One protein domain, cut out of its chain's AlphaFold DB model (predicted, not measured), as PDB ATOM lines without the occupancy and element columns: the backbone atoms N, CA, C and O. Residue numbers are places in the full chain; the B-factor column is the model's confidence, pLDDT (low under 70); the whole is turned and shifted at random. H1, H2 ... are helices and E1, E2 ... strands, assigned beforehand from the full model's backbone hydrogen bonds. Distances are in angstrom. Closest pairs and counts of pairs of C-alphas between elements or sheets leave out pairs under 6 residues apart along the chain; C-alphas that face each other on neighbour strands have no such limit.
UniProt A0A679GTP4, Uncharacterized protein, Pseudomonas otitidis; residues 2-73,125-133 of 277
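This is residues 2 to 73 and 125 to 133 of the 277 residues of an uncharacterized protein of Pseudomonas otitidis (UniProt A0A679GTP4). Two helices, H2 and the longer H4, run side by side, and a small parallel sheet, E1 beside E2, packs through E1 on H2; short H3 meets H2 at its residues 23 to 26 alone and reaches E2 with Leu 44 near Leu 132, while short H1 packs at a steep tilt on residues 62 to 70 of H4. The loop of residues 10 to 22 runs back from H1 to H2. The 81 printed residues, mostly helix, hold H1 H2 E1 H3 H4 E2 in that order, compact with a radius of gyration of the C-alphas of 11.6 A, spanning 33 by 21 by 20 A.

E1 is residues 38 to 40, 6.9 A; E2 is 128 to 132, 13.4 A, ending at C-alpha 132 (-4.225, 24.783, 33.370). H2 is 23 to 35, 18.7 A; H4 is 53 to 71, 26.1 A. H3 is 42 to 49, 10.6 A; H1 is 2 to 9, 10.2 A, from C-alpha 2 (6.574, 25.319, 34.568).

E1 and E2 are parallel, N 39 and O 128 3.1 A apart. H2 touches H4 at a shallow tilt of 10 degrees, the closest C-alphas Val 29 and Leu 60, 6.1 A. In H1, H2, H3 and H4 every O i to N i+4 pair is within hydrogen-bond range.

Residues 74 to 124 are not printed; C-alphas 73 and 125 are 15.3 A apart. H1 to H2 is a long link. pLDDT is under 70 at residues 23 to 24, 72 to 73 and 125 to 127.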
ATOM      1  N   ASN A   2       7.815  25.257  33.790       88.12
ATOM      2  CA  ASN A   2       6.574  25.319  34.568       88.12
ATOM      3  C   ASN A   2       6.784  25.871  35.980       88.12
ATOM      4  O   ASN A   2       5.915  26.581  36.464       88.12
ATOM      5  N   GLY A   3       7.956  25.662  36.590       88.88
ATOM      6  CA  GLY A   3       8.284  26.272  37.882       88.88
ATOM      7  C   GLY A   3       8.144  27.803  37.911       88.88
ATOM      8  O   GLY A   3       7.477  28.360  38.784       88.88
ATOM      9  N   LEU A   4       8.703  28.485  36.902       92.06
ATOM     10  CA  LEU A   4       8.573  29.936  36.722       92.06
ATOM     11  C   LEU A   4       7.108  30.332  36.513       92.06
ATOM     12  O   LEU A   4       6.628  31.291  37.115       92.06
ATOM     13  N   PHE A   5       6.383  29.583  35.678       93.94
ATOM     14  CA  PHE A   5       4.984  29.874  35.374       93.94
ATOM     15  C   PHE A   5       4.088  29.729  36.612       93.94
ATOM     16  O   PHE A   5       3.333  30.643  36.936       93.94
ATOM     17  N   LEU A   6       4.265  28.658  37.386       91.88
ATOM     18  CA  LEU A   6       3.574  28.436  38.653       91.88
ATOM     19  C   LEU A   6       3.840  29.562  39.650       91.88
ATOM     20  O   LEU A   6       2.897  30.077  40.253       91.88
ATOM     21  N   ARG A   7       5.099  29.992  39.790       91.25
ATOM     22  CA  ARG A   7       5.455  31.107  40.678       91.25
ATOM     23  C   ARG A   7       4.771  32.410  40.263       91.25
ATOM     24  O   ARG A   7       4.261  33.130  41.117       91.25
ATOM     25  N   ARG A   8       4.758  32.715  38.962       89.88
ATOM     26  CA  ARG A   8       4.291  34.002  38.420       89.88
ATOM     27  C   ARG A   8       2.780  34.114  38.267       89.88
ATOM     28  O   ARG A   8       2.248  35.210  38.417       89.88
ATOM     29  N   SER A   9       2.100  33.028  37.914       88.75
ATOM     30  CA  SER A   9       0.684  33.057  37.527       88.75
ATOM     31  C   SER A   9      -0.162  31.966  38.178       88.75
ATOM     32  O   SER A   9      -1.378  31.969  37.980       88.75
ATOM     33  N   ARG A  10       0.442  31.056  38.963       90.62
ATOM     34  CA  ARG A  10      -0.207  29.833  39.477       90.62
ATOM     35  C   ARG A  10      -0.852  29.025  38.353       90.62
ATOM     36  O   ARG A  10      -1.965  28.526  38.489       90.62
ATOM     37  N   ARG A  11      -0.157  28.932  37.221       93.62
ATOM     38  CA  ARG A  11      -0.577  28.120  36.083       93.62
ATOM     39  C   ARG A  11       0.457  27.060  35.752       93.62
ATOM     40  O   ARG A  11       1.651  27.267  35.966       93.62
ATOM     41  N   PHE A  12      -0.016  25.949  35.208       93.88
ATOM     42  CA  PHE A  12       0.801  24.816  34.794       93.88
ATOM     43  C   PHE A  12       0.516  24.475  33.333       93.88
ATOM     44  O   PHE A  12      -0.646  24.401  32.942       93.88
ATOM     45  N   VAL A  13       1.560  24.279  32.523       93.94
ATOM     46  CA  VAL A  13       1.392  23.793  31.149       93.94
ATOM     47  C   VAL A  13       1.611  22.288  31.147       93.94
ATOM     48  O   VAL A  13       2.681  21.826  31.549       93.94
ATOM     49  N   LEU A  14       0.616  21.552  30.662       92.75
ATOM     50  CA  LEU A  14       0.661  20.105  30.507       92.75
ATOM     51  C   LEU A  14       0.036  19.724  29.165       92.75
ATOM     52  O   LEU A  14      -1.138  20.012  28.932       92.75
ATOM     53  N   GLU A  15       0.806  19.094  28.284       91.31
ATOM     54  CA  GLU A  15       0.313  18.603  26.990       91.31
ATOM     55  C   GLU A  15      -0.563  17.347  27.163       91.31
ATOM     56  O   GLU A  15      -0.453  16.675  28.191       91.31
ATOM     57  N   PRO A  16      -1.465  17.022  26.213       89.69
ATOM     58  CA  PRO A  16      -2.233  15.778  26.253       89.69
ATOM     59  C   PRO A  16      -1.306  14.560  26.308       89.69
ATOM     60  O   PRO A  16      -0.305  14.504  25.594       89.69
ATOM     61  N   GLY A  17      -1.619  13.611  27.184       87.38
ATOM     62  CA  GLY A  17      -0.755  12.462  27.432       87.38
ATOM     63  C   GLY A  17      -1.070  11.241  26.570       87.38
ATOM     64  O   GLY A  17      -1.922  11.271  25.683       87.38
ATOM     65  N   ALA A  18      -0.367  10.142  26.856       82.12
ATOM     66  CA  ALA A  18      -0.502   8.878  26.126       82.12
ATOM     67  C   ALA A  18      -1.687   8.003  26.592       82.12
ATOM     68  O   ALA A  18      -1.908   6.922  26.048       82.12
ATOM     69  N   GLY A  19      -2.445   8.455  27.596       77.50
ATOM     70  CA  GLY A  19      -3.485   7.687  28.273       77.50
ATOM     71  C   GLY A  19      -2.935   6.631  29.238       77.50
ATOM     72  O   GLY A  19      -1.738   6.339  29.274       77.50
ATOM     73  N   GLY A  20      -3.831   6.046  30.035       70.00
ATOM     74  CA  GLY A  20      -3.517   4.920  30.922       70.00
ATOM     75  C   GLY A  20      -3.394   5.255  32.410       70.00
ATOM     76  O   GLY A  20      -3.215   4.338  33.206       70.00
ATOM     77  N   ALA A  21      -3.523   6.521  32.814       74.81
ATOM     78  CA  ALA A  21      -3.672   6.879  34.220       74.81
ATOM     79  C   ALA A  21      -4.988   6.344  34.790       74.81
ATOM     80  O   ALA A  21      -6.059   6.503  34.196       74.81
ATOM     81  N   SER A  22      -4.922   5.743  35.976       71.69
ATOM     82  CA  SER A  22      -6.129   5.393  36.714       71.69
ATOM     83  C   SER A  22      -6.702   6.635  37.414       71.69
ATOM     84  O   SER A  22      -5.950   7.536  37.796       71.69
ATOM     85  N   PRO A  23      -8.019   6.680  37.694       69.62
ATOM     86  CA  PRO A  23      -8.599   7.740  38.521       69.62
ATOM     87  C   PRO A  23      -7.923   7.873  39.896       69.62
ATOM     88  O   PRO A  23      -7.858   8.966  40.452       69.62
ATOM     89  N   ARG A  24      -7.376   6.771  40.435       66.56
ATOM     90  CA  ARG A  24      -6.623   6.780  41.698       66.56
ATOM     91  C   ARG A  24      -5.320   7.569  41.587       66.56
ATOM     92  O   ARG A  24      -4.982   8.284  42.525       66.56
ATOM     93  N   ASP A  25      -4.624   7.477  40.456       71.12
ATOM     94  CA  ASP A  25      -3.356   8.184  40.245       71.12
ATOM     95  C   ASP A  25      -3.575   9.700  40.198       71.12
ATOM     96  O   ASP A  25      -2.831  10.462  40.811       71.12
ATOM     97  N   VAL A  26      -4.646  10.142  39.531       71.81
ATOM     98  CA  VAL A  26      -5.014  11.564  39.453       71.81
ATOM     99  C   VAL A  26      -5.406  12.112  40.829       71.81
ATOM    100  O   VAL A  26      -4.966  13.197  41.210       71.81
ATOM    101  N   VAL A  27      -6.176  11.345  41.611       72.50
ATOM    102  CA  VAL A  27      -6.524  11.710  42.995       72.50
ATOM    103  C   VAL A  27      -5.276  11.817  43.872       72.50
ATOM    104  O   VAL A  27      -5.182  12.743  44.673       72.50
ATOM    105  N   MET A  28      -4.297  10.925  43.703       74.31
ATOM    106  CA  MET A  28      -3.038  10.991  44.450       74.31
ATOM    107  C   MET A  28      -2.270  12.285  44.146       74.31
ATOM    108  O   MET A  28      -1.822  12.962  45.069       74.31
ATOM    109  N   VAL A  29      -2.199  12.697  42.875       75.62
ATOM    110  CA  VAL A  29      -1.589  13.984  42.500       75.62
ATOM    111  C   VAL A  29      -2.319  15.158  43.157       75.62
ATOM    112  O   VAL A  29      -1.672  16.053  43.700       75.62
ATOM    113  N   GLN A  30      -3.653  15.147  43.151       74.75
ATOM    114  CA  GLN A  30      -4.461  16.176  43.807       74.75
ATOM    115  C   GLN A  30      -4.183  16.234  45.322       74.75
ATOM    116  O   GLN A  30      -3.928  17.316  45.846       74.75
ATOM    117  N   GLN A  31      -4.145  15.090  46.012       71.25
ATOM    118  CA  GLN A  31      -3.860  15.012  47.452       71.25
ATOM    119  C   GLN A  31      -2.474  15.563  47.813       71.25
ATOM    120  O   GLN A  31      -2.320  16.292  48.793       71.25
ATOM    121  N   GLU A  32      -1.454  15.263  47.011       76.88
ATOM    122  CA  GLU A  32      -0.097  15.775  47.231       76.88
ATOM    123  C   GLU A  32      -0.016  17.302  47.076       76.88
ATOM    124  O   GLU A  32       0.669  17.989  47.838       76.88
ATOM    125  N   VAL A  33      -0.749  17.855  46.110       79.44
ATOM    126  CA  VAL A  33      -0.852  19.304  45.895       79.44
ATOM    127  C   VAL A  33      -1.641  19.973  47.034       79.44
ATOM    128  O   VAL A  33      -1.256  21.050  47.505       79.44
ATOM    129  N   GLU A  34      -2.679  19.306  47.542       75.31
ATOM    130  CA  GLU A  34      -3.474  19.735  48.699       75.31
ATOM    131  C   GLU A  34      -2.661  19.781  49.995       75.31
ATOM    132  O   GLU A  34      -2.751  20.758  50.743       75.31
ATOM    133  N   ASN A  35      -1.776  18.809  50.226       73.69
ATOM    134  CA  ASN A  35      -0.847  18.822  51.364       73.69
ATOM    135  C   ASN A  35       0.068  20.062  51.365       73.69
ATOM    136  O   ASN A  35       0.539  20.506  52.414       73.69
ATOM    137  N   LEU A  36       0.294  20.664  50.193       77.00
ATOM    138  CA  LEU A  36       1.054  21.904  50.021       77.00
ATOM    139  C   LEU A  36       0.163  23.164  50.032       77.00
ATOM    140  O   LEU A  36       0.665  24.277  49.878       77.00
ATOM    141  N   GLY A  37      -1.147  23.029  50.253       77.12
ATOM    142  CA  GLY A  37      -2.098  24.141  50.341       77.12
ATOM    143  C   GLY A  37      -2.616  24.650  48.991       77.12
ATOM    144  O   GLY A  37      -3.090  25.791  48.908       77.12
ATOM    145  N   PHE A  38      -2.505  23.846  47.933       83.31
ATOM    146  CA  PHE A  38      -2.989  24.174  46.593       83.31
ATOM    147  C   PHE A  38      -4.085  23.205  46.146       83.31
ATOM    148  O   PHE A  38      -4.222  22.119  46.687       83.31
ATOM    149  N   VAL A  39      -4.861  23.598  45.140       84.50
ATOM    150  CA  VAL A  39      -5.882  22.751  44.499       84.50
ATOM    151  C   VAL A  39      -5.753  22.929  42.994       84.50
ATOM    152  O   VAL A  39      -5.496  24.048  42.547       84.50
ATOM    153  N   LEU A  40      -5.903  21.859  42.216       82.56
ATOM    154  CA  LEU A  40      -5.917  21.934  40.757       82.56
ATOM    155  C   LEU A  40      -7.330  22.262  40.257       82.56
ATOM    156  O   LEU A  40      -8.315  21.836  40.858       82.56
ATOM    157  N   ASP A  41      -7.437  23.038  39.181       85.00
ATOM    158  CA  ASP A  41      -8.723  23.261  38.523       85.00
ATOM    159  C   ASP A  41      -9.157  22.056  37.678       85.00
ATOM    160  O   ASP A  41      -8.352  21.211  37.289       85.00
ATOM    161  N   GLU A  42     -10.455  21.983  37.395       81.69
ATOM    162  CA  GLU A  42     -11.063  20.879  36.645       81.69
ATOM    163  C   GLU A  42     -10.389  20.632  35.278       81.69
ATOM    164  O   GLU A  42      -9.994  19.491  35.035       81.69
ATOM    165  N   PRO A  43     -10.088  21.652  34.444       86.44
ATOM    166  CA  PRO A  43      -9.356  21.436  33.191       86.44
ATOM    167  C   PRO A  43      -7.969  20.803  33.368       86.44
ATOM    168  O   PRO A  43      -7.517  20.031  32.519       86.44
ATOM    169  N   LEU A  44      -7.257  21.128  34.452       86.38
ATOM    170  CA  LEU A  44      -5.954  20.535  34.737       86.38
ATOM    171  C   LEU A  44      -6.091  19.090  35.224       86.38
ATOM    172  O   LEU A  44      -5.294  18.245  34.823       86.38
ATOM    173  N   VAL A  45      -7.111  18.790  36.029       81.00
ATOM    174  CA  VAL A  45      -7.434  17.420  36.463       81.00
ATOM    175  C   VAL A  45      -7.806  16.543  35.265       81.00
ATOM    176  O   VAL A  45      -7.261  15.448  35.113       81.00
ATOM    177  N   GLU A  46      -8.655  17.037  34.366       83.25
ATOM    178  CA  GLU A  46      -8.982  16.354  33.109       83.25
ATOM    179  C   GLU A  46      -7.725  16.106  32.269       83.25
ATOM    180  O   GLU A  46      -7.520  15.012  31.742       83.25
ATOM    181  N   ARG A  47      -6.822  17.093  32.188       89.44
ATOM    182  CA  ARG A  47      -5.552  16.940  31.469       89.44
ATOM    183  C   ARG A  47      -4.634  15.900  32.113       89.44
ATOM    184  O   ARG A  47      -3.976  15.156  31.383       89.44
ATOM    185  N   LEU A  48      -4.596  15.813  33.442       84.88
ATOM    186  CA  LEU A  48      -3.865  14.768  34.167       84.88
ATOM    187  C   LEU A  48      -4.433  13.377  33.871       84.88
ATOM    188  O   LEU A  48      -3.664  12.442  33.676       84.88
ATOM    189  N   ALA A  49      -5.754  13.242  33.749       80.44
ATOM    190  CA  ALA A  49      -6.387  11.968  33.409       80.44
ATOM    191  C   ALA A  49      -5.986  11.436  32.020       80.44
ATOM    192  O   ALA A  49      -6.037  10.233  31.781       80.44
ATOM    193  N   THR A  50      -5.532  12.308  31.111       88.62
ATOM    194  CA  THR A  50      -5.005  11.888  29.798       88.62
ATOM    195  C   THR A  50      -3.570  11.362  29.841       88.62
ATOM    196  O   THR A  50      -3.069  10.885  28.829       88.62
ATOM    197  N   GLN A  51      -2.874  11.461  30.974       85.62
ATOM    198  CA  GLN A  51      -1.483  11.030  31.098       85.62
ATOM    199  C   GLN A  51      -1.369   9.516  31.286       85.62
ATOM    200  O   GLN A  51      -2.320   8.843  31.672       85.62
ATOM    201  N   SER A  52      -0.183   8.975  31.027       82.06
ATOM    202  CA  SER A  52       0.211   7.654  31.526       82.06
ATOM    203  C   SER A  52       0.693   7.746  32.978       82.06
ATOM    204  O   SER A  52       1.086   8.815  33.447       82.06
ATOM    205  N   THR A  53       0.734   6.622  33.698       76.19
ATOM    206  CA  THR A  53       1.237   6.579  35.085       76.19
ATOM    207  C   THR A  53       2.678   7.096  35.207       76.19
ATOM    208  O   THR A  53       3.002   7.793  36.167       76.19
ATOM    209  N   ALA A  54       3.535   6.815  34.219       77.75
ATOM    210  CA  ALA A  54       4.910   7.321  34.191       77.75
ATOM    211  C   ALA A  54       4.951   8.853  34.034       77.75
ATOM    212  O   ALA A  54       5.634   9.533  34.797       77.75
ATOM    213  N   GLN A  55       4.152   9.398  33.111       83.12
ATOM    214  CA  GLN A  55       4.026  10.847  32.913       83.12
ATOM    215  C   GLN A  55       3.475  11.544  34.166       83.12
ATOM    216  O   GLN A  55       3.968  12.603  34.548       83.12
ATOM    217  N   LEU A  56       2.497  10.943  34.855       80.25
ATOM    218  CA  LEU A  56       1.984  11.485  36.118       80.25
ATOM    219  C   LEU A  56       3.045  11.538  37.215       80.25
ATOM    220  O   LEU A  56       3.087  12.516  37.960       80.25
ATOM    221  N   ALA A  57       3.909  10.525  37.313       77.94
ATOM    222  CA  ALA A  57       4.992  10.525  38.291       77.94
ATOM    223  C   ALA A  57       5.979  11.681  38.045       77.94
ATOM    224  O   ALA A  57       6.365  12.371  38.989       77.94
ATOM    225  N   GLU A  58       6.339  11.944  36.785       84.06
ATOM    226  CA  GLU A  58       7.188  13.083  36.412       84.06
ATOM    227  C   GLU A  58       6.525  14.426  36.748       84.06
ATOM    228  O   GLU A  58       7.142  15.289  37.382       84.06
ATOM    229  N   VAL A  59       5.243  14.579  36.395       86.12
ATOM    230  CA  VAL A  59       4.458  15.785  36.698       86.12
ATOM    231  C   VAL A  59       4.369  16.016  38.204       86.12
ATOM    232  O   VAL A  59       4.566  17.139  38.670       86.12
ATOM    233  N   LEU A  60       4.124  14.963  38.985       81.19
ATOM    234  CA  LEU A  60       4.062  15.046  40.439       81.19
ATOM    235  C   LEU A  60       5.396  15.497  41.041       81.19
ATOM    236  O   LEU A  60       5.416  16.344  41.936       81.19
ATOM    237  N   VAL A  61       6.519  14.967  40.549       85.38
ATOM    238  CA  VAL A  61       7.852  15.386  40.998       85.38
ATOM    239  C   VAL A  61       8.096  16.865  40.681       85.38
ATOM    240  O   VAL A  61       8.568  17.598  41.560       85.38
ATOM    241  N   GLU A  62       7.743  17.335  39.479       87.81
ATOM    242  CA  GLU A  62       7.880  18.749  39.097       87.81
ATOM    243  C   GLU A  62       6.996  19.662  39.968       87.81
ATOM    244  O   GLU A  62       7.481  20.669  40.509       87.81
ATOM    245  N   LEU A  63       5.722  19.295  40.154       85.94
ATOM    246  CA  LEU A  63       4.770  20.026  40.992       85.94
ATOM    247  C   LEU A  63       5.261  20.100  42.435       85.94
ATOM    248  O   LEU A  63       5.393  21.198  42.972       85.94
ATOM    249  N   ARG A  64       5.606  18.967  43.054       83.06
ATOM    250  CA  ARG A  64       6.055  18.928  44.451       83.06
ATOM    251  C   ARG A  64       7.302  19.776  44.660       83.06
ATOM    252  O   ARG A  64       7.349  20.573  45.594       83.06
ATOM    253  N   THR A  65       8.289  19.648  43.775       84.50
ATOM    254  CA  THR A  65       9.543  20.410  43.865       84.50
ATOM    255  C   THR A  65       9.279  21.912  43.776       84.50
ATOM    256  O   THR A  65       9.791  22.690  44.583       84.50
ATOM    257  N   THR A  66       8.421  22.328  42.845       86.19
ATOM    258  CA  THR A  66       8.083  23.742  42.661       86.19
ATOM    259  C   THR A  66       7.250  24.285  43.824       86.19
ATOM    260  O   THR A  66       7.572  25.326  44.399       86.19
ATOM    261  N   LEU A  67       6.168  23.601  44.193       85.12
ATOM    262  CA  LEU A  67       5.226  24.066  45.211       85.12
ATOM    263  C   LEU A  67       5.846  24.051  46.617       85.12
ATOM    264  O   LEU A  67       5.569  24.953  47.412       85.12
ATOM    265  N   ALA A  68       6.744  23.105  46.916       81.38
ATOM    266  CA  ALA A  68       7.507  23.095  48.166       81.38
ATOM    267  C   ALA A  68       8.462  24.297  48.278       81.38
ATOM    268  O   ALA A  68       8.636  24.863  49.364       81.38
ATOM    269  N   ALA A  69       9.053  24.738  47.162       82.25
ATOM    270  CA  ALA A  69       9.841  25.969  47.123       82.25
ATOM    271  C   ALA A  69       8.965  27.207  47.401       82.25
ATOM    272  O   ALA A  69       9.355  28.069  48.187       82.25
ATOM    273  N   LEU A  70       7.750  27.264  46.838       78.19
ATOM    274  CA  LEU A  70       6.822  28.399  46.988       78.19
ATOM    275  C   LEU A  70       6.169  28.518  48.371       78.19
ATOM    276  O   LEU A  70       5.821  29.617  48.801       78.19
ATOM    277  N   THR A  71       5.952  27.400  49.057       70.31
ATOM    278  CA  THR A  71       5.287  27.359  50.375       70.31
ATOM    279  C   THR A  71       6.250  27.518  51.537       70.31
ATOM    280  O   THR A  71       5.810  27.670  52.675       70.31
ATOM    281  N   GLY A  72       7.558  27.467  51.278       59.06
ATOM    282  CA  GLY A  72       8.537  27.347  52.347       59.06
ATOM    283  C   GLY A  72       8.578  25.950  52.971       59.06
ATOM    284  O   GLY A  72       9.287  25.783  53.952       59.06
ATOM    285  N   ALA A  73       7.874  24.947  52.426       52.31
ATOM    286  CA  ALA A  73       7.837  23.580  52.963       52.31
ATOM    287  C   ALA A  73       9.184  22.829  52.856       52.31
ATOM    288  O   ALA A  73       9.355  21.763  53.439       52.31
ATOM    289  N   ARG A 125      -7.465  26.168  55.608       53.22
ATOM    290  CA  ARG A 125      -6.900  27.254  54.789       53.22
ATOM    291  C   ARG A 125      -7.636  27.373  53.457       53.22
ATOM    292  O   ARG A 125      -7.954  26.374  52.830       53.22
ATOM    293  N   ALA A 126      -7.852  28.600  52.984       57.94
ATOM    294  CA  ALA A 126      -8.410  28.821  51.652       57.94
ATOM    295  C   ALA A 126      -7.446  28.291  50.563       57.94
ATOM    296  O   ALA A 126      -6.275  28.698  50.558       57.94
ATOM    297  N   PRO A 127      -7.909  27.432  49.632       66.44
ATOM    298  CA  PRO A 127      -7.075  26.899  48.564       66.44
ATOM    299  C   PRO A 127      -6.451  27.946  47.669       66.44
ATOM    300  O   PRO A 127      -7.115  28.862  47.183       66.44
ATOM    301  N   ARG A 128      -5.169  27.752  47.354       83.31
ATOM    302  CA  ARG A 128      -4.540  28.433  46.223       83.31
ATOM    303  C   ARG A 128      -4.770  27.594  44.969       83.31
ATOM    304  O   ARG A 128      -4.125  26.571  44.781       83.31
ATOM    305  N   LEU A 129      -5.682  28.043  44.112       84.56
ATOM    306  CA  LEU A 129      -5.981  27.359  42.855       84.56
ATOM    307  C   LEU A 129      -4.791  27.434  41.883       84.56
ATOM    308  O   LEU A 129      -4.257  28.524  41.645       84.56
ATOM    309  N   ILE A 130      -4.412  26.289  41.318       90.25
ATOM    310  CA  ILE A 130      -3.498  26.150  40.184       90.25
ATOM    311  C   ILE A 130      -4.341  25.836  38.959       90.25
ATOM    312  O   ILE A 130      -5.118  24.885  38.975       90.25
ATOM    313  N   ARG A 131      -4.177  26.634  37.906       90.75
ATOM    314  CA  ARG A 131      -4.950  26.469  36.673       90.75
ATOM    315  C   ARG A 131      -4.145  25.827  35.559       90.75
ATOM    316  O   ARG A 131      -2.935  26.061  35.461       90.75
ATOM    317  N   LEU A 132      -4.814  25.106  34.666       91.75
ATOM    318  CA  LEU A 132      -4.225  24.783  33.370       91.75
ATOM    319  C   LEU A 132      -3.893  26.093  32.636       91.75
ATOM    320  O   LEU A 132      -4.693  27.029  32.577       91.75
ATOM    321  N   GLY A 133      -2.682  26.188  32.104       94.56
ATOM    322  CA  GLY A 133      -2.257  27.320  31.295       94.56
ATOM    323  C   GLY A 133      -1.673  26.879  29.968       94.56
ATOM    324  O   GLY A 133      -1.320  25.716  29.773       94.56
TER     325      GLY A 133